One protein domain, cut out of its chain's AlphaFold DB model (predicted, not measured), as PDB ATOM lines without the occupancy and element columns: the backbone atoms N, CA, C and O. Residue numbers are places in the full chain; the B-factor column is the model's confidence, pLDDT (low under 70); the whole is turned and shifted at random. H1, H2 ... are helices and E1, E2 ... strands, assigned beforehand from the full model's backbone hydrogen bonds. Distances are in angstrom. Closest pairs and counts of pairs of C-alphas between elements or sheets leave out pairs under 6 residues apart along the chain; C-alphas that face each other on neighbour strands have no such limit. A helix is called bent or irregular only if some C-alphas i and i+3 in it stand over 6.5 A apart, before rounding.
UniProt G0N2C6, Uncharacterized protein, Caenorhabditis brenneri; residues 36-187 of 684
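What this domain is: This is residues 36 to 187 of the 684 residues of an uncharacterized protein of Caenorhabditis brenneri (UniProt G0N2C6). What shape would one see first? A twisted sheet of seven strands has helices H2, H5 and H6 packed over one face and no named helix over the other, while H1, H3 and H4 lie off the sheet, with H1 at one end of the longest axis. What makes it up, and how large is it? The printed part has 152 residues, of mixed class, with six named helices and seven named strands in the order H1 H2 H3 H4 E1 E2 E3 E4 E5 H5 E6 H6 E7; the mixed sheet runs E4 E5 E3 E2 E1 E6 E7. It is compact, with a radius of gyration of the C-alphas of 16.2 A and spans of 53 by 39 by 27 A.

How they stand to each other: How do the first helices stand? H1, residues 42 to 51, touches H4, residues 71 to 74; the closest C-alphas, of Lys 50 and Ser 74, are 5.7 A apart. H2, residues 54 to 62, and H3, residues 65 to 68, touch only at the corner, closest at the C-alphas of Ser 61 and Ala 68, 4.3 A apart. Which strands are neighbours? E1, residues 81 to 84, E2, residues 89 to 92, and E3, residues 96 to 103, form a meander, each strand the antiparallel neighbour of the one before, with N 82 and O 91 at 2.9 A and N 98 and O 90 at 2.8 A within hydrogen-bond range. E5, residues 117 to 123, is parallel to E3, with N 99 and O 118 at 2.8 A, and forms a hairpin with edge strand E4, residues 109 to 112, with N 110 and O 119 at 3.0 A. E6, residues 147 to 153, is parallel to E1, with N 83 and O 149 at 2.9 A, and to edge strand E7, residues 177 to 184, with N 150 and O 179 at 3.0 A. What is on the sheet? H2, H5, residues 126 to 143, and H6, residues 161 to 172, are on the same face, making two layers, helices over a sheet; H2 has a height over the sheet of 9.8 A and H6 of 10.1 A. E6, H6 and E7 form a strand-helix-strand unit, parallel strands joined through a helix, with a right-handed crossover. The hub H5 touches H6 with residues 129 to 133 alone, the same way at a shallow tilt of 29 degrees, closest at the C-alphas of Arg 133 and Val 165, 5.4 A apart. Are the helix backbones complete? Every O i to N i+4 pair is within hydrogen-bond range in H1, H2 and H6, and 10 of 14 are in H5; H3 and H4 are too short for such a pair.

Where its parts are: Where do the first and last elements lie? C-alpha 42, where H1 begins, is at (217.156, 191.501, 106.879), and C-alpha 184, where E7 ends, is at (185.135, 226.313, 115.779). Which elements are long? From first to last C-alpha H5 measures 28.6 A, E3 21.8 A and E7 19.7 A. H5 is irregular, with C-alphas 126 and 129 7.3 A apart, and has a kink of 29 degrees near residue 133.

The domain as a whole: How far does it reach? The two C-alphas farthest apart, of Pro 41 and Thr 185, are 53.6 A apart. Are there cuts, long links or weak places? The printed part has no cut and no long link. Its mean pLDDT is 81.5, with values under 70 at residues 36 to 40, 45, 104 to 107, 124 to 129 and 155 to 160.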
ATOM      1  N   PRO A  36     219.697 194.885  94.079       62.25
ATOM      2  CA  PRO A  36     218.480 194.247  94.556       62.25
ATOM      3  C   PRO A  36     218.411 194.323  96.087       62.25
ATOM      4  O   PRO A  36     218.651 193.331  96.770       62.25
ATOM      5  N   LEU A  37     218.064 195.495  96.627       60.41
ATOM      6  CA  LEU A  37     218.039 195.781  98.068       60.41
ATOM      7  C   LEU A  37     217.306 194.698  98.889       60.41
ATOM      8  O   LEU A  37     217.788 194.287  99.935       60.41
ATOM      9  N   PHE A  38     216.198 194.145  98.381       63.12
ATOM     10  CA  PHE A  38     215.412 193.099  99.068       63.12
ATOM     11  C   PHE A  38     215.929 191.665  98.905       63.12
ATOM     12  O   PHE A  38     215.269 190.723  99.354       63.12
ATOM     13  N   ARG A  39     217.078 191.484  98.246       64.81
ATOM     14  CA  ARG A  39     217.861 190.240  98.285       64.81
ATOM     15  C   ARG A  39     218.943 190.281  99.363       64.81
ATOM     16  O   ARG A  39     219.592 189.265  99.588       64.81
ATOM     17  N   LEU A  40     219.134 191.424 100.027       66.25
ATOM     18  CA  LEU A  40     220.017 191.505 101.180       66.25
ATOM     19  C   LEU A  40     219.409 190.795 102.398       66.25
ATOM     20  O   LEU A  40     218.181 190.758 102.545       66.25
ATOM     21  N   PRO A  41     220.252 190.295 103.317       73.75
ATOM     22  CA  PRO A  41     219.809 189.867 104.635       73.75
ATOM     23  C   PRO A  41     219.021 190.971 105.349       73.75
ATOM     24  O   PRO A  41     219.317 192.160 105.208       73.75
ATOM     25  N   PHE A  42     218.042 190.575 106.164       71.88
ATOM     26  CA  PHE A  42     217.156 191.501 106.879       71.88
ATOM     27  C   PHE A  42     217.920 192.556 107.697       71.88
ATOM     28  O   PHE A  42     217.553 193.727 107.681       71.88
ATOM     29  N   VAL A  43     219.023 192.160 108.340       72.62
ATOM     30  CA  VAL A  43     219.879 193.060 109.133       72.62
ATOM     31  C   VAL A  43     220.466 194.186 108.276       72.62
ATOM     32  O   VAL A  43     220.442 195.341 108.686       72.62
ATOM     33  N   ALA A  44     220.915 193.885 107.055       70.19
ATOM     34  CA  ALA A  44     221.446 194.898 106.146       70.19
ATOM     35  C   ALA A  44     220.349 195.855 105.649       70.19
ATOM     36  O   ALA A  44     220.580 197.056 105.552       70.19
ATOM     37  N   CYS A  45     219.131 195.354 105.404       67.44
ATOM     38  CA  CYS A  45     217.983 196.216 105.093       67.44
ATOM     39  C   CYS A  45     217.641 197.150 106.263       67.44
ATOM     40  O   CYS A  45     217.320 198.314 106.051       67.44
ATOM     41  N   LEU A  46     217.731 196.648 107.496       76.19
ATOM     42  CA  LEU A  46     217.432 197.411 108.701       76.19
ATOM     43  C   LEU A  46     218.440 198.545 108.932       76.19
ATOM     44  O   LEU A  46     218.024 199.650 109.273       76.19
ATOM     45  N   GLU A  47     219.732 198.309 108.687       76.38
ATOM     46  CA  GLU A  47     220.743 199.375 108.717       76.38
ATOM     47  C   GLU A  47     220.483 200.436 107.646       76.38
ATOM     48  O   GLU A  47     220.539 201.625 107.947       76.38
ATOM     49  N   VAL A  48     220.075 200.043 106.435       77.81
ATOM     50  CA  VAL A  48     219.662 201.011 105.404       77.81
ATOM     51  C   VAL A  48     218.466 201.839 105.881       77.81
ATOM     52  O   VAL A  48     218.490 203.061 105.762       77.81
ATOM     53  N   PHE A  49     217.447 201.224 106.489       82.12
ATOM     54  CA  PHE A  49     216.277 201.967 106.975       82.12
ATOM     55  C   PHE A  49     216.627 202.961 108.087       82.12
ATOM     56  O   PHE A  49     216.006 204.013 108.163       82.12
ATOM     57  N   LYS A  50     217.624 202.665 108.928       81.12
ATOM     58  CA  LYS A  50     218.100 203.597 109.966       81.12
ATOM     59  C   LYS A  50     218.788 204.840 109.400       81.12
ATOM     60  O   LYS A  50     218.867 205.843 110.101       81.12
ATOM     61  N   THR A  51     219.299 204.778 108.167       81.50
ATOM     62  CA  THR A  51     219.938 205.935 107.514       81.50
ATOM     63  C   THR A  51     218.948 206.910 106.884       81.50
ATOM     64  O   THR A  51     219.335 208.034 106.575       81.50
ATOM     65  N   LEU A  52     217.696 206.489 106.692       82.81
ATOM     66  CA  LEU A  52     216.653 207.284 106.053       82.81
ATOM     67  C   LEU A  52     215.877 208.094 107.092       82.81
ATOM     68  O   LEU A  52     215.561 207.599 108.179       82.81
ATOM     69  N   ASP A  53     215.532 209.330 106.747       89.50
ATOM     70  CA  ASP A  53     214.667 210.148 107.592       89.50
ATOM     71  C   ASP A  53     213.185 209.704 107.512       89.50
ATOM     72  O   ASP A  53     212.810 208.896 106.657       89.50
ATOM     73  N   PRO A  54     212.303 210.176 108.418       90.25
ATOM     74  CA  PRO A  54     210.898 209.778 108.433       90.25
ATOM     75  C   PRO A  54     210.144 210.017 107.121       90.25
ATOM     76  O   PRO A  54     209.270 209.221 106.787       90.25
ATOM     77  N   ILE A  55     210.455 211.075 106.368       88.19
ATOM     78  CA  ILE A  55     209.776 211.348 105.097       88.19
ATOM     79  C   ILE A  55     210.323 210.423 104.012       88.19
ATOM     80  O   ILE A  55     209.542 209.815 103.279       88.19
ATOM     81  N   GLU A  56     211.641 210.231 103.955       86.38
ATOM     82  CA  GLU A  56     212.271 209.263 103.052       86.38
ATOM     83  C   GLU A  56     211.724 207.845 103.286       86.38
ATOM     84  O   GLU A  56     211.379 207.147 102.332       86.38
ATOM     85  N   LEU A  57     211.555 207.437 104.547       87.88
ATOM     86  CA  LEU A  57     210.949 206.157 104.920       87.88
ATOM     87  C   LEU A  57     209.476 206.059 104.519       87.88
ATOM     88  O   LEU A  57     209.027 204.985 104.104       87.88
ATOM     89  N   PHE A  58     208.723 207.158 104.612       86.44
ATOM     90  CA  PHE A  58     207.340 207.198 104.148       86.44
ATOM     91  C   PHE A  58     207.270 207.020 102.630       86.44
ATOM     92  O   PHE A  58     206.586 206.108 102.169       86.44
ATOM     93  N   ILE A  59     208.024 207.804 101.855       83.12
ATOM     94  CA  ILE A  59     208.082 207.690 100.388       83.12
ATOM     95  C   ILE A  59     208.497 206.271  99.993       83.12
ATOM     96  O   ILE A  59     207.841 205.622  99.180       83.12
ATOM     97  N   PHE A  60     209.535 205.742 100.638       80.56
ATOM     98  CA  PHE A  60     210.044 204.405 100.374       80.56
ATOM     99  C   PHE A  60     209.004 203.311 100.671       80.56
ATOM    100  O   PHE A  60     208.891 202.339  99.919       80.56
ATOM    101  N   SER A  61     208.176 203.489 101.709       82.38
ATOM    102  CA  SER A  61     207.053 202.588 102.005       82.38
ATOM    103  C   SER A  61     205.998 202.544 100.896       82.38
ATOM    104  O   SER A  61     205.401 201.489 100.676       82.38
ATOM    105  N   GLN A  62     205.824 203.633 100.140       80.50
ATOM    106  CA  GLN A  62     204.878 203.685  99.022       80.50
ATOM    107  C   GLN A  62     205.376 202.915  97.788       80.50
ATOM    108  O   GLN A  62     204.576 202.527  96.939       80.50
ATOM    109  N   CYS A  63     206.679 202.624  97.697       73.62
ATOM    110  CA  CYS A  63     207.265 201.919  96.556       73.62
ATOM    111  C   CYS A  63     206.979 200.407  96.555       73.62
ATOM    112  O   CYS A  63     207.090 199.757  95.516       73.62
ATOM    113  N   SER A  64     206.663 199.802  97.709       73.25
ATOM    114  CA  SER A  64     206.420 198.357  97.802       73.25
ATOM    115  C   SER A  64     205.682 197.955  99.074       73.25
ATOM    116  O   SER A  64     206.064 198.330 100.181       73.25
ATOM    117  N   LYS A  65     204.714 197.039  98.937       74.88
ATOM    118  CA  LYS A  65     204.025 196.404 100.077       74.88
ATOM    119  C   LYS A  65     204.999 195.721 101.042       74.88
ATOM    120  O   LYS A  65     204.771 195.717 102.248       74.88
ATOM    121  N   ARG A  66     206.094 195.150 100.524       75.06
ATOM    122  CA  ARG A  66     207.124 194.512 101.357       75.06
ATOM    123  C   ARG A  66     207.851 195.543 102.218       75.06
ATOM    124  O   ARG A  66     208.129 195.260 103.374       75.06
ATOM    125  N   VAL A  67     208.104 196.738 101.682       77.38
ATOM    126  CA  VAL A  67     208.723 197.844 102.426       77.38
ATOM    127  C   VAL A  67     207.771 198.391 103.471       77.38
ATOM    128  O   VAL A  67     208.146 198.453 104.637       77.38
ATOM    129  N   ALA A  68     206.532 198.712 103.089       77.75
ATOM    130  CA  ALA A  68     205.512 199.176 104.028       77.75
ATOM    131  C   ALA A  68     205.366 198.232 105.235       77.75
ATOM    132  O   ALA A  68     205.242 198.676 106.373       77.75
ATOM    133  N   ASN A  69     205.493 196.924 105.004       83.06
ATOM    134  CA  ASN A  69     205.422 195.918 106.056       83.06
ATOM    135  C   ASN A  69     206.707 195.740 106.879       83.06
ATOM    136  O   ASN A  69     206.651 195.037 107.882       83.06
ATOM    137  N   CYS A  70     207.840 196.341 106.511       83.38
ATOM    138  CA  CYS A  70     209.122 196.169 107.209       83.38
ATOM    139  C   CYS A  70     209.707 197.466 107.780       83.38
ATOM    140  O   CYS A  70     210.540 197.390 108.681       83.38
ATOM    141  N   VAL A  71     209.284 198.644 107.310       84.44
ATOM    142  CA  VAL A  71     209.835 199.934 107.770       84.44
ATOM    143  C   VAL A  71     209.688 200.111 109.279       84.44
ATOM    144  O   VAL A  71     210.618 200.570 109.927       84.44
ATOM    145  N   HIS A  72     208.599 199.627 109.877       86.31
ATOM    146  CA  HIS A  72     208.416 199.701 111.326       86.31
ATOM    147  C   HIS A  72     209.507 199.014 112.170       86.31
ATOM    148  O   HIS A  72     209.623 199.284 113.369       86.31
ATOM    149  N   CYS A  73     210.301 198.118 111.576       84.19
ATOM    150  CA  CYS A  73     211.429 197.473 112.240       84.19
ATOM    151  C   CYS A  73     212.602 198.434 112.499       84.19
ATOM    152  O   CYS A  73     213.436 198.126 113.344       84.19
ATOM    153  N   SER A  74     212.653 199.609 111.855       83.50
ATOM    154  CA  SER A  74     213.674 200.637 112.118       83.50
ATOM    155  C   SER A  74     213.421 201.452 113.395       83.50
ATOM    156  O   SER A  74     214.172 202.373 113.704       83.50
ATOM    157  N   GLY A  75     212.389 201.107 114.173       85.56
ATOM    158  CA  GLY A  75     212.067 201.769 115.441       85.56
ATOM    159  C   GLY A  75     210.993 202.853 115.337       85.56
ATOM    160  O   GLY A  75     210.724 203.528 116.331       85.56
ATOM    161  N   THR A  76     210.321 202.984 114.188       89.62
ATOM    162  CA  THR A  76     209.289 204.013 113.958       89.62
ATOM    163  C   THR A  76     208.082 203.901 114.891       89.62
ATOM    164  O   THR A  76     207.391 204.886 115.103       89.62
ATOM    165  N   LYS A  77     207.829 202.731 115.500       88.12
ATOM    166  CA  LYS A  77     206.715 202.509 116.448       88.12
ATOM    167  C   LYS A  77     206.712 203.469 117.641       88.12
ATOM    168  O   LYS A  77     205.668 203.682 118.243       88.12
ATOM    169  N   LYS A  78     207.884 203.999 118.007       89.06
ATOM    170  CA  LYS A  78     208.059 204.945 119.119       89.06
ATOM    171  C   LYS A  78     207.781 206.396 118.721       89.06
ATOM    172  O   LYS A  78     207.821 207.271 119.579       89.06
ATOM    173  N   TRP A  79     207.589 206.664 117.431       92.56
ATOM    174  CA  TRP A  79     207.343 208.013 116.944       92.56
ATOM    175  C   TRP A  79     205.952 208.495 117.322       92.56
ATOM    176  O   TRP A  79     205.056 207.700 117.593       92.56
ATOM    177  N   LYS A  80     205.788 209.811 117.320       92.44
ATOM    178  CA  LYS A  80     204.539 210.484 117.655       92.44
ATOM    179  C   LYS A  80     204.021 211.228 116.438       92.44
ATOM    180  O   LYS A  80     204.787 211.958 115.804       92.44
ATOM    181  N   LEU A  81     202.744 211.030 116.116       94.81
ATOM    182  CA  LEU A  81     202.066 211.789 115.071       94.81
ATOM    183  C   LEU A  81     201.214 212.901 115.685       94.81
ATOM    184  O   LEU A  81     200.415 212.660 116.592       94.81
ATOM    185  N   PHE A  82     201.361 214.101 115.139       94.25
ATOM    186  CA  PHE A  82     200.487 215.244 115.374       94.25
ATOM    187  C   PHE A  82     199.676 215.497 114.102       94.25
ATOM    188  O   PHE A  82     200.243 215.536 113.013       94.25
ATOM    189  N   VAL A  83     198.358 215.648 114.216       93.56
ATOM    190  CA  VAL A  83     197.461 215.818 113.064       93.56
ATOM    191  C   VAL A  83     196.716 217.143 113.174       93.56
ATOM    192  O   VAL A  83     195.928 217.317 114.097       93.56
ATOM    193  N   ASP A  84     196.909 218.033 112.201       90.56
ATOM    194  CA  ASP A  84     196.159 219.283 112.044       90.56
ATOM    195  C   ASP A  84     195.253 219.188 110.816       90.56
ATOM    196  O   ASP A  84     195.683 219.172 109.658       90.56
ATOM    197  N   THR A  85     193.956 219.123 111.086       88.69
ATOM    198  CA  THR A  85     192.937 218.927 110.052       88.69
ATOM    199  C   THR A  85     192.621 220.196 109.264       88.69
ATOM    200  O   THR A  85     192.212 220.094 108.106       88.69
ATOM    201  N   ARG A  86     192.868 221.386 109.831       84.25
ATOM    202  CA  ARG A  86     192.649 222.667 109.145       84.25
ATOM    203  C   ARG A  86     193.754 222.941 108.136       84.25
ATOM    204  O   ARG A  86     193.472 223.290 106.993       84.25
ATOM    205  N   ARG A  87     195.007 222.771 108.559       84.12
ATOM    206  CA  ARG A  87     196.190 222.942 107.702       84.12
ATOM    207  C   ARG A  87     196.441 221.744 106.786       84.12
ATOM    208  O   ARG A  87     197.331 221.821 105.948       84.12
ATOM    209  N   LYS A  88     195.671 220.656 106.947       87.50
ATOM    210  CA  LYS A  88     195.882 219.361 106.279       87.50
ATOM    211  C   LYS A  88     197.330 218.888 106.436       87.50
ATOM    212  O   LYS A  88     198.007 218.567 105.462       87.50
ATOM    213  N   LEU A  89     197.791 218.901 107.681       90.56
ATOM    214  CA  LEU A  89     199.177 218.686 108.067       90.56
ATOM    215  C   LEU A  89     199.279 217.488 109.013       90.56
ATOM    216  O   LEU A  89     198.495 217.359 109.953       90.56
ATOM    217  N   ILE A  90     200.277 216.638 108.788       93.69
ATOM    218  CA  ILE A  90     200.712 215.617 109.743       93.69
ATOM    219  C   ILE A  90     202.167 215.903 110.107       93.69
ATOM    220  O   ILE A  90     203.023 215.953 109.227       93.69
ATOM    221  N   GLU A  91     202.463 216.084 111.392       93.69
ATOM    222  CA  GLU A  91     203.837 216.205 111.879       93.69
ATOM    223  C   GLU A  91     204.301 214.901 112.538       93.69
ATOM    224  O   GLU A  91     203.552 214.247 113.264       93.69
ATOM    225  N   ILE A  92     205.557 214.527 112.293       93.19
ATOM    226  CA  ILE A  92     206.207 213.349 112.872       93.19
ATOM    227  C   ILE A  92     207.300 213.835 113.824       93.19
ATOM    228  O   ILE A  92     208.228 214.542 113.412       93.19
ATOM    229  N   ASN A  93     207.199 213.444 115.097       89.25
ATOM    230  CA  ASN A  93     208.126 213.822 116.172       89.25
ATOM    231  C   ASN A  93     208.366 215.342 116.273       89.25
ATOM    232  O   ASN A  93     209.481 215.761 116.584       89.25
ATOM    233  N   ASN A  94     207.352 216.159 115.955       84.44
ATOM    234  CA  ASN A  94     207.398 217.630 115.961       84.44
ATOM    235  C   ASN A  94     208.539 218.244 115.117       84.44
ATOM    236  O   ASN A  94     208.976 219.363 115.375       84.44
ATOM    237  N   ASN A  95     209.066 217.509 114.131       89.19
ATOM    238  CA  ASN A  95     210.258 217.910 113.369       89.19
ATOM    239  C   ASN A  95     210.070 217.756 111.858       89.19
ATOM    240  O   ASN A  95     210.576 218.567 111.090       89.19
ATOM    241  N   TYR A  96     209.343 216.722 111.433       92.50
ATOM    242  CA  TYR A  96     209.048 216.474 110.024       92.50
ATOM    243  C   TYR A  96     207.592 216.805 109.747       92.50
ATOM    244  O   TYR A  96     206.727 216.410 110.525       92.50
ATOM    245  N   LYS A  97     207.325 217.512 108.651       93.62
ATOM    246  CA  LYS A  97     205.997 218.038 108.318       93.62
ATOM    247  C   LYS A  97     205.520 217.477 106.995       93.62
ATOM    248  O   LYS A  97     206.266 217.487 106.022       93.62
ATOM    249  N   LEU A  98     204.281 217.012 106.954       92.06
ATOM    250  CA  LEU A  98     203.652 216.476 105.758       92.06
ATOM    251  C   LEU A  98     202.384 217.272 105.452       92.06
ATOM    252  O   LEU A  98     201.377 217.115 106.138       92.06
ATOM    253  N   PHE A  99     202.451 218.132 104.439       87.69
ATOM    254  CA  PHE A  99     201.342 218.947 103.957       87.69
ATOM    255  C   PHE A  99     200.611 218.257 102.813       87.69
ATOM    256  O   PHE A  99     201.228 217.685 101.917       87.69
ATOM    257  N   ILE A 100     199.286 218.362 102.832       86.38
ATOM    258  CA  ILE A 100     198.418 217.863 101.767       86.38
ATOM    259  C   ILE A 100     197.730 219.061 101.120       86.38
ATOM    260  O   ILE A 100     196.828 219.677 101.698       86.38
ATOM    261  N   THR A 101     198.181 219.394  99.920       81.50
ATOM    262  CA  THR A 101     197.842 220.617  99.193       81.50
ATOM    263  C   THR A 101     196.938 220.320  98.002       81.50
ATOM    264  O   THR A 101     196.934 219.233  97.431       81.50
ATOM    265  N   GLU A 102     196.082 221.281  97.664       78.38
ATOM    266  CA  GLU A 102     195.187 221.162  96.514       78.38
ATOM    267  C   GLU A 102     195.855 221.787  95.295       78.38
ATOM    268  O   GLU A 102     196.234 222.957  95.345       78.38
ATOM    269  N   SER A 103     195.944 221.033  94.201       71.50
ATOM    270  CA  SER A 103     196.497 221.515  92.938       71.50
ATOM    271  C   SER A 103     195.466 221.405  91.806       71.50
ATOM    272  O   SER A 103     194.729 220.414  91.722       71.50
ATOM    273  N   PRO A 104     195.368 222.419  90.921       63.41
ATOM    274  CA  PRO A 104     194.530 222.354  89.726       63.41
ATOM    275  C   PRO A 104     195.118 221.447  88.630       63.41
ATOM    276  O   PRO A 104     194.408 221.106  87.684       63.41
ATOM    277  N   THR A 105     196.393 221.064  88.732       65.06
ATOM    278  CA  THR A 105     197.111 220.231  87.756       65.06
ATOM    279  C   THR A 105     197.295 218.792  88.267       65.06
ATOM    280  O   THR A 105     196.718 218.392  89.279       65.06
ATOM    281  N   LYS A 106     198.029 217.958  87.514       59.00
ATOM    282  CA  LYS A 106     198.308 216.557  87.871       59.00
ATOM    283  C   LYS A 106     198.929 216.487  89.284       59.00
ATOM    284  O   LYS A 106     199.793 217.307  89.569       59.00
ATOM    285  N   PRO A 107     198.533 215.522  90.141       62.06
ATOM    286  CA  PRO A 107     199.104 215.380  91.479       62.06
ATOM    287  C   PRO A 107     200.617 215.133  91.410       62.06
ATOM    288  O   PRO A 107     201.058 214.143  90.816       62.06
ATOM    289  N   GLU A 108     201.380 216.036  92.020       74.50
ATOM    290  CA  GLU A 108     202.828 215.968  92.218       74.50
ATOM    291  C   GLU A 108     203.156 215.917  93.718       74.50
ATOM    292  O   GLU A 108     202.291 216.076  94.581       74.50
ATOM    293  N   TRP A 109     204.405 215.603  94.043       78.88
ATOM    294  CA  TRP A 109     204.898 215.671  95.412       78.88
ATOM    295  C   TRP A 109     206.282 216.298  95.421       78.88
ATOM    296  O   TRP A 109     207.078 216.087  94.505       78.88
ATOM    297  N   GLU A 110     206.576 217.037  96.481       81.12
ATOM    298  CA  GLU A 110     207.865 217.684  96.686       81.12
ATOM    299  C   GLU A 110     208.371 217.353  98.087       81.12
ATOM    300  O   GLU A 110     207.617 217.394  99.058       81.12
ATOM    301  N   TYR A 111     209.657 217.025  98.199       83.88
ATOM    302  CA  TYR A 111     210.304 216.855  99.492       83.88
ATOM    303  C   TYR A 111     211.445 217.859  99.677       83.88
ATOM    304  O   TYR A 111     212.524 217.698  99.102       83.88
ATOM    305  N   ASP A 112     211.234 218.855 100.538       82.19
ATOM    306  CA  ASP A 112     212.298 219.727 101.026       82.19
ATOM    307  C   ASP A 112     213.016 219.067 102.208       82.19
ATOM    308  O   ASP A 112     212.577 219.111 103.363       82.19
ATOM    309  N   ARG A 113     214.180 218.482 101.917       74.56
ATOM    310  CA  ARG A 113     215.033 217.832 102.916       74.56
ATOM    311  C   ARG A 113     215.621 218.805 103.942       74.56
ATOM    312  O   ARG A 113     215.862 218.409 105.079       74.56
ATOM    313  N   ARG A 114     215.858 220.073 103.575       77.88
ATOM    314  CA  ARG A 114     216.424 221.076 104.501       77.88
ATOM    315  C   ARG A 114     215.365 221.566 105.480       77.88
ATOM    316  O   ARG A 114     215.638 221.635 106.675       77.88
ATOM    317  N   GLY A 115     214.168 221.858 104.977       78.62
ATOM    318  CA  GLY A 115     213.007 222.229 105.782       78.62
ATOM    319  C   GLY A 115     212.271 221.044 106.410       78.62
ATOM    320  O   GLY A 115     211.301 221.263 107.133       78.62
ATOM    321  N   LYS A 116     212.696 219.800 106.137       89.69
ATOM    322  CA  LYS A 116     212.057 218.554 106.606       89.69
ATOM    323  C   LYS A 116     210.556 218.519 106.315       89.69
ATOM    324  O   LYS A 116     209.757 218.079 107.143       89.69
ATOM    325  N   THR A 117     210.180 219.012 105.141       87.62
ATOM    326  CA  THR A 117     208.786 219.243 104.769       87.62
ATOM    327  C   THR A 117     208.453 218.526 103.466       87.62
ATOM    328  O   THR A 117     209.150 218.687 102.470       87.62
ATOM    329  N   PHE A 118     207.390 217.726 103.482       83.94
ATOM    330  CA  PHE A 118     206.836 217.026 102.327       83.94
ATOM    331  C   PHE A 118     205.522 217.673 101.912       83.94
ATOM    332  O   PHE A 118     204.643 217.855 102.754       83.94
ATOM    333  N   PHE A 119     205.370 217.965 100.628       81.62
ATOM    334  CA  PHE A 119     204.131 218.433 100.024       81.62
ATOM    335  C   PHE A 119     203.563 217.326  99.148       81.62
ATOM    336  O   PHE A 119     204.269 216.765  98.311       81.62
ATOM    337  N   LEU A 120     202.291 217.003  99.360       83.19
ATOM    338  CA  LEU A 120     201.543 216.056  98.549       83.19
ATOM    339  C   LEU A 120     200.364 216.771  97.905       83.19
ATOM    340  O   LEU A 120     199.382 217.080  98.586       83.19
ATOM    341  N   ASP A 121     200.444 216.977  96.596       81.69
ATOM    342  CA  ASP A 121     199.361 217.591  95.850       81.69
ATOM    343  C   ASP A 121     198.305 216.563  95.457       81.69
ATOM    344  O   ASP A 121     198.597 215.451  95.008       81.69
ATOM    345  N   TYR A 122     197.042 216.963  95.569       75.12
ATOM    346  CA  TYR A 122     195.913 216.211  95.038       75.12
ATOM    347  C   TYR A 122     195.051 217.084  94.123       75.12
ATOM    348  O   TYR A 122     194.943 218.300  94.293       75.12
ATOM    349  N   GLN A 123     194.381 216.440  93.167       73.12
ATOM    350  CA  GLN A 123     193.460 217.111  92.257       73.12
ATOM    351  C   GLN A 123     192.105 217.357  92.935       73.12
ATOM    352  O   GLN A 123     191.504 216.435  93.503       73.12
ATOM    353  N   LYS A 124     191.594 218.591  92.848       66.50
ATOM    354  CA  LYS A 124     190.295 218.974  93.422       66.50
ATOM    355  C   LYS A 124     189.173 218.044  92.940       66.50
ATOM    356  O   LYS A 124     188.847 218.001  91.758       66.50
ATOM    357  N   SER A 125     188.565 217.319  93.876       64.69
ATOM    358  CA  SER A 125     187.413 216.440  93.648       64.69
ATOM    359  C   SER A 125     186.495 216.422  94.873       64.69
ATOM    360  O   SER A 125     186.875 216.884  95.954       64.69
ATOM    361  N   GLU A 126     185.301 215.846  94.729       53.53
ATOM    362  CA  GLU A 126     184.336 215.658  95.824       53.53
ATOM    363  C   GLU A 126     184.928 214.826  96.989       53.53
ATOM    364  O   GLU A 126     184.586 215.038  98.153       53.53
ATOM    365  N   ASN A 127     185.930 213.981  96.700       57.41
ATOM    366  CA  ASN A 127     186.660 213.149  97.667       57.41
ATOM    367  C   ASN A 127     187.853 213.838  98.357       57.41
ATOM    368  O   ASN A 127     188.481 213.234  99.227       57.41
ATOM    369  N   SER A 128     188.150 215.101  98.035       60.66
ATOM    370  CA  SER A 128     189.254 215.879  98.636       60.66
ATOM    371  C   SER A 128     189.224 215.937 100.172       60.66
ATOM    372  O   SER A 128     190.263 216.065 100.818       60.66
ATOM    373  N   LYS A 129     188.039 215.778 100.778       64.31
ATOM    374  CA  LYS A 129     187.840 215.719 102.236       64.31
ATOM    375  C   LYS A 129     188.438 214.463 102.890       64.31
ATOM    376  O   LYS A 129     188.623 214.456 104.102       64.31
ATOM    377  N   GLN A 130     188.734 213.412 102.120       76.69
ATOM    378  CA  GLN A 130     189.246 212.133 102.627       76.69
ATOM    379  C   GLN A 130     190.761 211.958 102.456       76.69
ATOM    380  O   GLN A 130     191.317 211.017 103.018       76.69
ATOM    381  N   GLU A 131     191.443 212.832 101.713       82.31
ATOM    382  CA  GLU A 131     192.868 212.644 101.391       82.31
ATOM    383  C   GLU A 131     193.755 212.649 102.642       82.31
ATOM    384  O   GLU A 131     194.582 211.755 102.811       82.31
ATOM    385  N   LEU A 132     193.493 213.550 103.597       86.75
ATOM    386  CA  LEU A 132     194.189 213.551 104.889       86.75
ATOM    387  C   LEU A 132     194.028 212.224 105.639       86.75
ATOM    388  O   LEU A 132     194.997 211.687 106.168       86.75
ATOM    389  N   ARG A 133     192.816 211.661 105.637       88.56
ATOM    390  CA  ARG A 133     192.549 210.361 106.256       88.56
ATOM    391  C   ARG A 133     193.326 209.245 105.556       88.56
ATOM    392  O   ARG A 133     193.897 208.409 106.243       88.56
ATOM    393  N   LYS A 134     193.370 209.226 104.220       87.62
ATOM    394  CA  LYS A 134     194.096 208.199 103.451       87.62
ATOM    395  C   LYS A 134     195.593 208.219 103.754       87.62
ATOM    396  O   LYS A 134     196.167 207.166 104.025       87.62
ATOM    397  N   VAL A 135     196.202 209.404 103.746       89.38
ATOM    398  CA  VAL A 135     197.630 209.571 104.052       89.38
ATOM    399  C   VAL A 135     197.925 209.178 105.498       89.38
ATOM    400  O   VAL A 135     198.885 208.452 105.754       89.38
ATOM    401  N   LEU A 136     197.060 209.565 106.443       91.75
ATOM    402  CA  LEU A 136     197.171 209.133 107.834       91.75
ATOM    403  C   LEU A 136     197.114 207.601 107.960       91.75
ATOM    404  O   LEU A 136     197.970 207.014 108.620       91.75
ATOM    405  N   SER A 137     196.178 206.939 107.270       90.50
ATOM    406  CA  SER A 137     196.089 205.474 107.262       90.50
ATOM    407  C   SER A 137     197.355 204.818 106.701       90.50
ATOM    408  O   SER A 137     197.815 203.811 107.237       90.50
ATOM    409  N   GLN A 138     197.945 205.382 105.643       89.38
ATOM    410  CA  GLN A 138     199.200 204.886 105.065       89.38
ATOM    411  C   GLN A 138     200.373 205.032 106.043       89.38
ATOM    412  O   GLN A 138     201.145 204.088 106.210       89.38
ATOM    413  N   LEU A 139     200.480 206.176 106.726       90.88
ATOM    414  CA  LEU A 139     201.499 206.414 107.751       90.88
ATOM    415  C   LEU A 139     201.352 205.448 108.928       90.88
ATOM    416  O   LEU A 139     202.324 204.806 109.323       90.88
ATOM    417  N   GLN A 140     200.137 205.286 109.458       90.00
ATOM    418  CA  GLN A 140     199.873 204.363 110.562       90.00
ATOM    419  C   GLN A 140     200.140 202.904 110.161       90.00
ATOM    420  O   GLN A 140     200.693 202.145 110.957       90.00
ATOM    421  N   ALA A 141     199.837 202.513 108.918       89.38
ATOM    422  CA  ALA A 141     200.156 201.181 108.404       89.38
ATOM    423  C   ALA A 141     201.672 200.942 108.278       89.38
ATOM    424  O   ALA A 141     202.163 199.882 108.680       89.38
ATOM    425  N   ALA A 142     202.414 201.922 107.750       87.88
ATOM    426  CA  ALA A 142     203.852 201.813 107.515       87.88
ATOM    427  C   ALA A 142     204.670 201.888 108.813       87.88
ATOM    428  O   ALA A 142     205.564 201.069 109.044       87.88
ATOM    429  N   PHE A 143     204.365 202.860 109.673       91.56
ATOM    430  CA  PHE A 143     205.166 203.165 110.859       91.56
ATOM    431  C   PHE A 143     204.656 202.515 112.135       91.56
ATOM    432  O   PHE A 143     205.439 202.335 113.071       91.56
ATOM    433  N   ARG A 144     203.372 202.132 112.178       89.62
ATOM    434  CA  ARG A 144     202.719 201.551 113.362       89.62
ATOM    435  C   ARG A 144     202.918 202.408 114.620       89.62
ATOM    436  O   ARG A 144     203.097 201.869 115.711       89.62
ATOM    437  N   CYS A 145     202.950 203.727 114.441       90.19
ATOM    438  CA  CYS A 145     203.065 204.712 115.507       90.19
ATOM    439  C   CYS A 145     201.691 205.298 115.880       90.19
ATOM    440  O   CYS A 145     200.795 205.347 115.029       90.19
ATOM    441  N   PRO A 146     201.512 205.733 117.138       92.69
ATOM    442  CA  PRO A 146     200.284 206.374 117.583       92.69
ATOM    443  C   PRO A 146     200.178 207.826 117.105       92.69
ATOM    444  O   PRO A 146     201.175 208.535 116.929       92.69
ATOM    445  N   VAL A 147     198.937 208.286 116.969       94.69
ATOM    446  CA  VAL A 147     198.621 209.715 116.957       94.69
ATOM    447  C   VAL A 147     198.542 210.167 118.403       94.69
ATOM    448  O   VAL A 147     197.706 209.674 119.152       94.69
ATOM    449  N   THR A 148     199.418 211.082 118.803       92.75
ATOM    450  CA  THR A 148     199.447 211.608 120.173       92.75
ATOM    451  C   THR A 148     198.703 212.925 120.289       92.75
ATOM    452  O   THR A 148     198.209 213.240 121.365       92.75
ATOM    453  N   SER A 149     198.593 213.681 119.197       92.75
ATOM    454  CA  SER A 149     198.021 215.022 119.232       92.75
ATOM    455  C   SER A 149     197.124 215.295 118.032       92.75
ATOM    456  O   SER A 149     197.463 214.934 116.903       92.75
ATOM    457  N   PHE A 150     195.994 215.957 118.267       93.50
ATOM    458  CA  PHE A 150     195.024 216.297 117.229       93.50
ATOM    459  C   PHE A 150     194.569 217.749 117.356       93.50
ATOM    460  O   PHE A 150     194.202 218.187 118.445       93.50
ATOM    461  N   THR A 151     194.542 218.482 116.244       91.06
ATOM    462  CA  THR A 151     194.036 219.853 116.208       91.06
ATOM    463  C   THR A 151     193.050 220.103 115.070       91.06
ATOM    464  O   THR A 151     193.154 219.584 113.949       91.06
ATOM    465  N   TYR A 152     192.067 220.943 115.374       88.44
ATOM    466  CA  TYR A 152     191.115 221.496 114.423       88.44
ATOM    467  C   TYR A 152     190.818 222.944 114.796       88.44
ATOM    468  O   TYR A 152     190.495 223.236 115.942       88.44
ATOM    469  N   THR A 153     190.907 223.852 113.828       82.44
ATOM    470  CA  THR A 153     190.528 225.258 114.009       82.44
ATOM    471  C   THR A 153     189.755 225.731 112.778       82.44
ATOM    472  O   THR A 153     190.303 225.736 111.679       82.44
ATOM    473  N   ASP A 154     188.484 226.110 112.911       73.19
ATOM    474  CA  ASP A 154     187.726 226.688 111.791       73.19
ATOM    475  C   ASP A 154     186.773 227.796 112.240       73.19
ATOM    476  O   ASP A 154     186.022 227.651 113.200       73.19
ATOM    477  N   TRP A 155     186.796 228.914 111.519       60.28
ATOM    478  CA  TRP A 155     185.938 230.079 111.760       60.28
ATOM    479  C   TRP A 155     184.790 230.173 110.745       60.28
ATOM    480  O   TRP A 155     184.020 231.128 110.765       60.28
ATOM    481  N   SER A 156     184.679 229.190 109.848       55.22
ATOM    482  CA  SER A 156     183.662 229.099 108.802       55.22
ATOM    483  C   SER A 156     182.975 227.732 108.831       55.22
ATOM    484  O   SER A 156     183.617 226.731 109.127       55.22
ATOM    485  N   ASP A 157     181.687 227.669 108.485       49.19
ATOM    486  CA  ASP A 157     180.852 226.448 108.507       49.19
ATOM    487  C   ASP A 157     181.201 225.439 107.378       49.19
ATOM    488  O   ASP A 157     180.399 224.613 106.938       49.19
ATOM    489  N   ASN A 158     182.422 225.522 106.846       48.19
ATOM    490  CA  ASN A 158     182.836 224.853 105.623       48.19
ATOM    491  C   ASN A 158     183.544 223.522 105.903       48.19
ATOM    492  O   ASN A 158     184.752 223.384 105.743       48.19
ATOM    493  N   GLY A 159     182.739 222.490 106.164       56.84
ATOM    494  CA  GLY A 159     183.079 221.106 105.825       56.84
ATOM    495  C   GLY A 159     183.773 220.301 106.927       56.84
ATOM    496  O   GLY A 159     184.980 220.366 107.113       56.84
ATOM    497  N   GLN A 160     182.992 219.422 107.559       62.44
ATOM    498  CA  GLN A 160     183.337 218.496 108.650       62.44
ATOM    499  C   GLN A 160     184.377 217.402 108.278       62.44
ATOM    500  O   GLN A 160     184.118 216.205 108.399       62.44
ATOM    501  N   CYS A 161     185.577 217.761 107.811       70.56
ATOM    502  CA  CYS A 161     186.639 216.779 107.543       70.56
ATOM    503  C   CYS A 161     187.215 216.174 108.839       70.56
ATOM    504  O   CYS A 161     187.573 214.993 108.865       70.56
ATOM    505  N   TRP A 162     187.241 216.954 109.925       84.81
ATOM    506  CA  TRP A 162     187.886 216.599 111.191       84.81
ATOM    507  C   TRP A 162     187.268 215.368 111.861       84.81
ATOM    508  O   TRP A 162     188.000 214.498 112.328       84.81
ATOM    509  N   VAL A 163     185.936 215.234 111.821       86.00
ATOM    510  CA  VAL A 163     185.205 214.113 112.435       86.00
ATOM    511  C   VAL A 163     185.630 212.788 111.815       86.00
ATOM    512  O   VAL A 163     185.853 211.806 112.516       86.00
ATOM    513  N   SER A 164     185.768 212.749 110.488       87.38
ATOM    514  CA  SER A 164     186.138 211.526 109.769       87.38
ATOM    515  C   SER A 164     187.551 211.048 110.117       87.38
ATOM    516  O   SER A 164     187.794 209.845 110.223       87.38
ATOM    517  N   VAL A 165     188.471 211.994 110.331       89.75
ATOM    518  CA  VAL A 165     189.850 211.727 110.743       89.75
ATOM    519  C   VAL A 165     189.876 211.292 112.205       89.75
ATOM    520  O   VAL A 165     190.506 210.290 112.527       89.75
ATOM    521  N   LEU A 166     189.128 211.966 113.079       90.06
ATOM    522  CA  LEU A 166     189.062 211.630 114.499       90.06
ATOM    523  C   LEU A 166     188.409 210.260 114.744       90.06
ATOM    524  O   LEU A 166     188.950 209.452 115.492       90.06
ATOM    525  N   LYS A 167     187.316 209.942 114.034       90.75
ATOM    526  CA  LYS A 167     186.705 208.598 114.000       90.75
ATOM    527  C   LYS A 167     187.712 207.544 113.554       90.75
ATOM    528  O   LYS A 167     187.808 206.496 114.185       90.75
ATOM    529  N   HIS A 168     188.492 207.823 112.506       90.88
ATOM    530  CA  HIS A 168     189.541 206.909 112.057       90.88
ATOM    531  C   HIS A 168     190.584 206.662 113.153       90.88
ATOM    532  O   HIS A 168     190.898 205.507 113.427       90.88
ATOM    533  N   ILE A 169     191.054 207.720 113.814       91.31
ATOM    534  CA  ILE A 169     192.020 207.628 114.911       91.31
ATOM    535  C   ILE A 169     191.462 206.747 116.035       91.31
ATOM    536  O   ILE A 169     192.058 205.720 116.342       91.31
ATOM    537  N   VAL A 170     190.288 207.076 116.579       90.00
ATOM    538  CA  VAL A 170     189.662 206.330 117.689       90.00
ATOM    539  C   VAL A 170     189.423 204.854 117.340       90.00
ATOM    540  O   VAL A 170     189.563 203.987 118.195       90.00
ATOM    541  N   GLN A 171     189.103 204.542 116.081       89.69
ATOM    542  CA  GLN A 171     188.912 203.160 115.626       89.69
ATOM    543  C   GLN A 171     190.217 202.359 115.505       89.69
ATOM    544  O   GLN A 171     190.188 201.137 115.630       89.69
ATOM    545  N   HIS A 172     191.344 203.015 115.215       85.44
ATOM    546  CA  HIS A 172     192.602 202.346 114.852       85.44
ATOM    547  C   HIS A 172     193.682 202.449 115.936       85.44
ATOM    548  O   HIS A 172     194.731 201.817 115.805       85.44
ATOM    549  N   GLN A 173     193.441 203.197 117.018       88.06
ATOM    550  CA  GLN A 173     194.316 203.215 118.184       88.06
ATOM    551  C   GLN A 173     193.537 203.161 119.501       88.06
ATOM    552  O   GLN A 173     192.517 203.817 119.670       88.06
ATOM    553  N   ILE A 174     194.069 202.391 120.453       80.12
ATOM    554  CA  ILE A 174     193.517 202.253 121.812       80.12
ATOM    555  C   ILE A 174     194.163 203.266 122.772       80.12
ATOM    556  O   ILE A 174     193.585 203.615 123.800       80.12
ATOM    557  N   GLN A 175     195.375 203.730 122.448       86.19
ATOM    558  CA  GLN A 175     196.110 204.688 123.271       86.19
ATOM    559  C   GLN A 175     195.365 206.035 123.299       86.19
ATOM    560  O   GLN A 175     194.935 206.498 122.238       86.19
ATOM    561  N   PRO A 176     195.198 206.656 124.483       88.50
ATOM    562  CA  PRO A 176     194.591 207.975 124.582       88.50
ATOM    563  C   PRO A 176     195.483 209.025 123.916       88.50
ATOM    564  O   PRO A 176     196.704 208.873 123.848       88.50
ATOM    565  N   LEU A 177     194.867 210.110 123.454       91.50
ATOM    566  CA  LEU A 177     195.607 211.263 122.962       91.50
ATOM    567  C   LEU A 177     196.317 211.962 124.130       91.50
ATOM    568  O   LEU A 177     195.765 212.139 125.216       91.50
ATOM    569  N   GLU A 178     197.544 212.406 123.889       90.38
ATOM    570  CA  GLU A 178     198.259 213.305 124.791       90.38
ATOM    571  C   GLU A 178     197.657 214.712 124.720       90.38
ATOM    572  O   GLU A 178     197.538 215.368 125.750       90.38
ATOM    573  N   SER A 179     197.241 215.175 123.537       90.38
ATOM    574  CA  SER A 179     196.676 216.516 123.371       90.38
ATOM    575  C   SER A 179     195.560 216.575 122.332       90.38
ATOM    576  O   SER A 179     195.659 215.977 121.259       90.38
ATOM    577  N   ILE A 180     194.510 217.339 122.623       91.31
ATOM    578  CA  ILE A 180     193.494 217.712 121.644       91.31
ATOM    579  C   ILE A 180     193.173 219.208 121.746       91.31
ATOM    580  O   ILE A 180     192.940 219.703 122.845       91.31
ATOM    581  N   ASP A 181     193.163 219.931 120.623       89.06
ATOM    582  CA  ASP A 181     192.681 221.323 120.549       89.06
ATOM    583  C   ASP A 181     191.656 221.451 119.417       89.06
ATOM    584  O   ASP A 181     191.988 221.290 118.240       89.06
ATOM    585  N   ILE A 182     190.395 221.696 119.770       87.62
ATOM    586  CA  ILE A 182     189.293 221.832 118.820       87.62
ATOM    587  C   ILE A 182     188.651 223.213 118.997       87.62
ATOM    588  O   ILE A 182     188.036 223.508 120.020       87.62
ATOM    589  N   ALA A 183     188.751 224.061 117.973       85.69
ATOM    590  CA  ALA A 183     188.147 225.387 117.946       85.69
ATOM    591  C   ALA A 183     187.241 225.564 116.723       85.69
ATOM    592  O   ALA A 183     187.664 225.298 115.597       85.69
ATOM    593  N   GLY A 184     186.011 226.039 116.911       80.50
ATOM    594  CA  GLY A 184     185.135 226.313 115.779       80.50
ATOM    595  C   GLY A 184     183.637 226.327 116.049       80.50
ATOM    596  O   GLY A 184     183.170 226.464 117.179       80.50
ATOM    597  N   THR A 185     182.890 226.210 114.953       77.06
ATOM    598  CA  THR A 185     181.450 225.932 114.936       77.06
ATOM    599  C   THR A 185     181.243 224.440 114.686       77.06
ATOM    600  O   THR A 185     181.844 223.891 113.762       77.06
ATOM    601  N   PHE A 186     180.425 223.775 115.508       76.06
ATOM    602  CA  PHE A 186     180.244 222.321 115.461       76.06
ATOM    603  C   PHE A 186     178.774 221.916 115.351       76.06
ATOM    604  O   PHE A 186     177.895 222.558 115.924       76.06
ATOM    605  N   ASN A 187     178.531 220.798 114.661       75.94
ATOM    606  CA  ASN A 187     177.286 220.047 114.789       75.94
ATOM    607  C   ASN A 187     177.252 219.348 116.161       75.94
ATOM    608  O   ASN A 187     178.260 218.778 116.578       75.94
TER     609      ASN A 187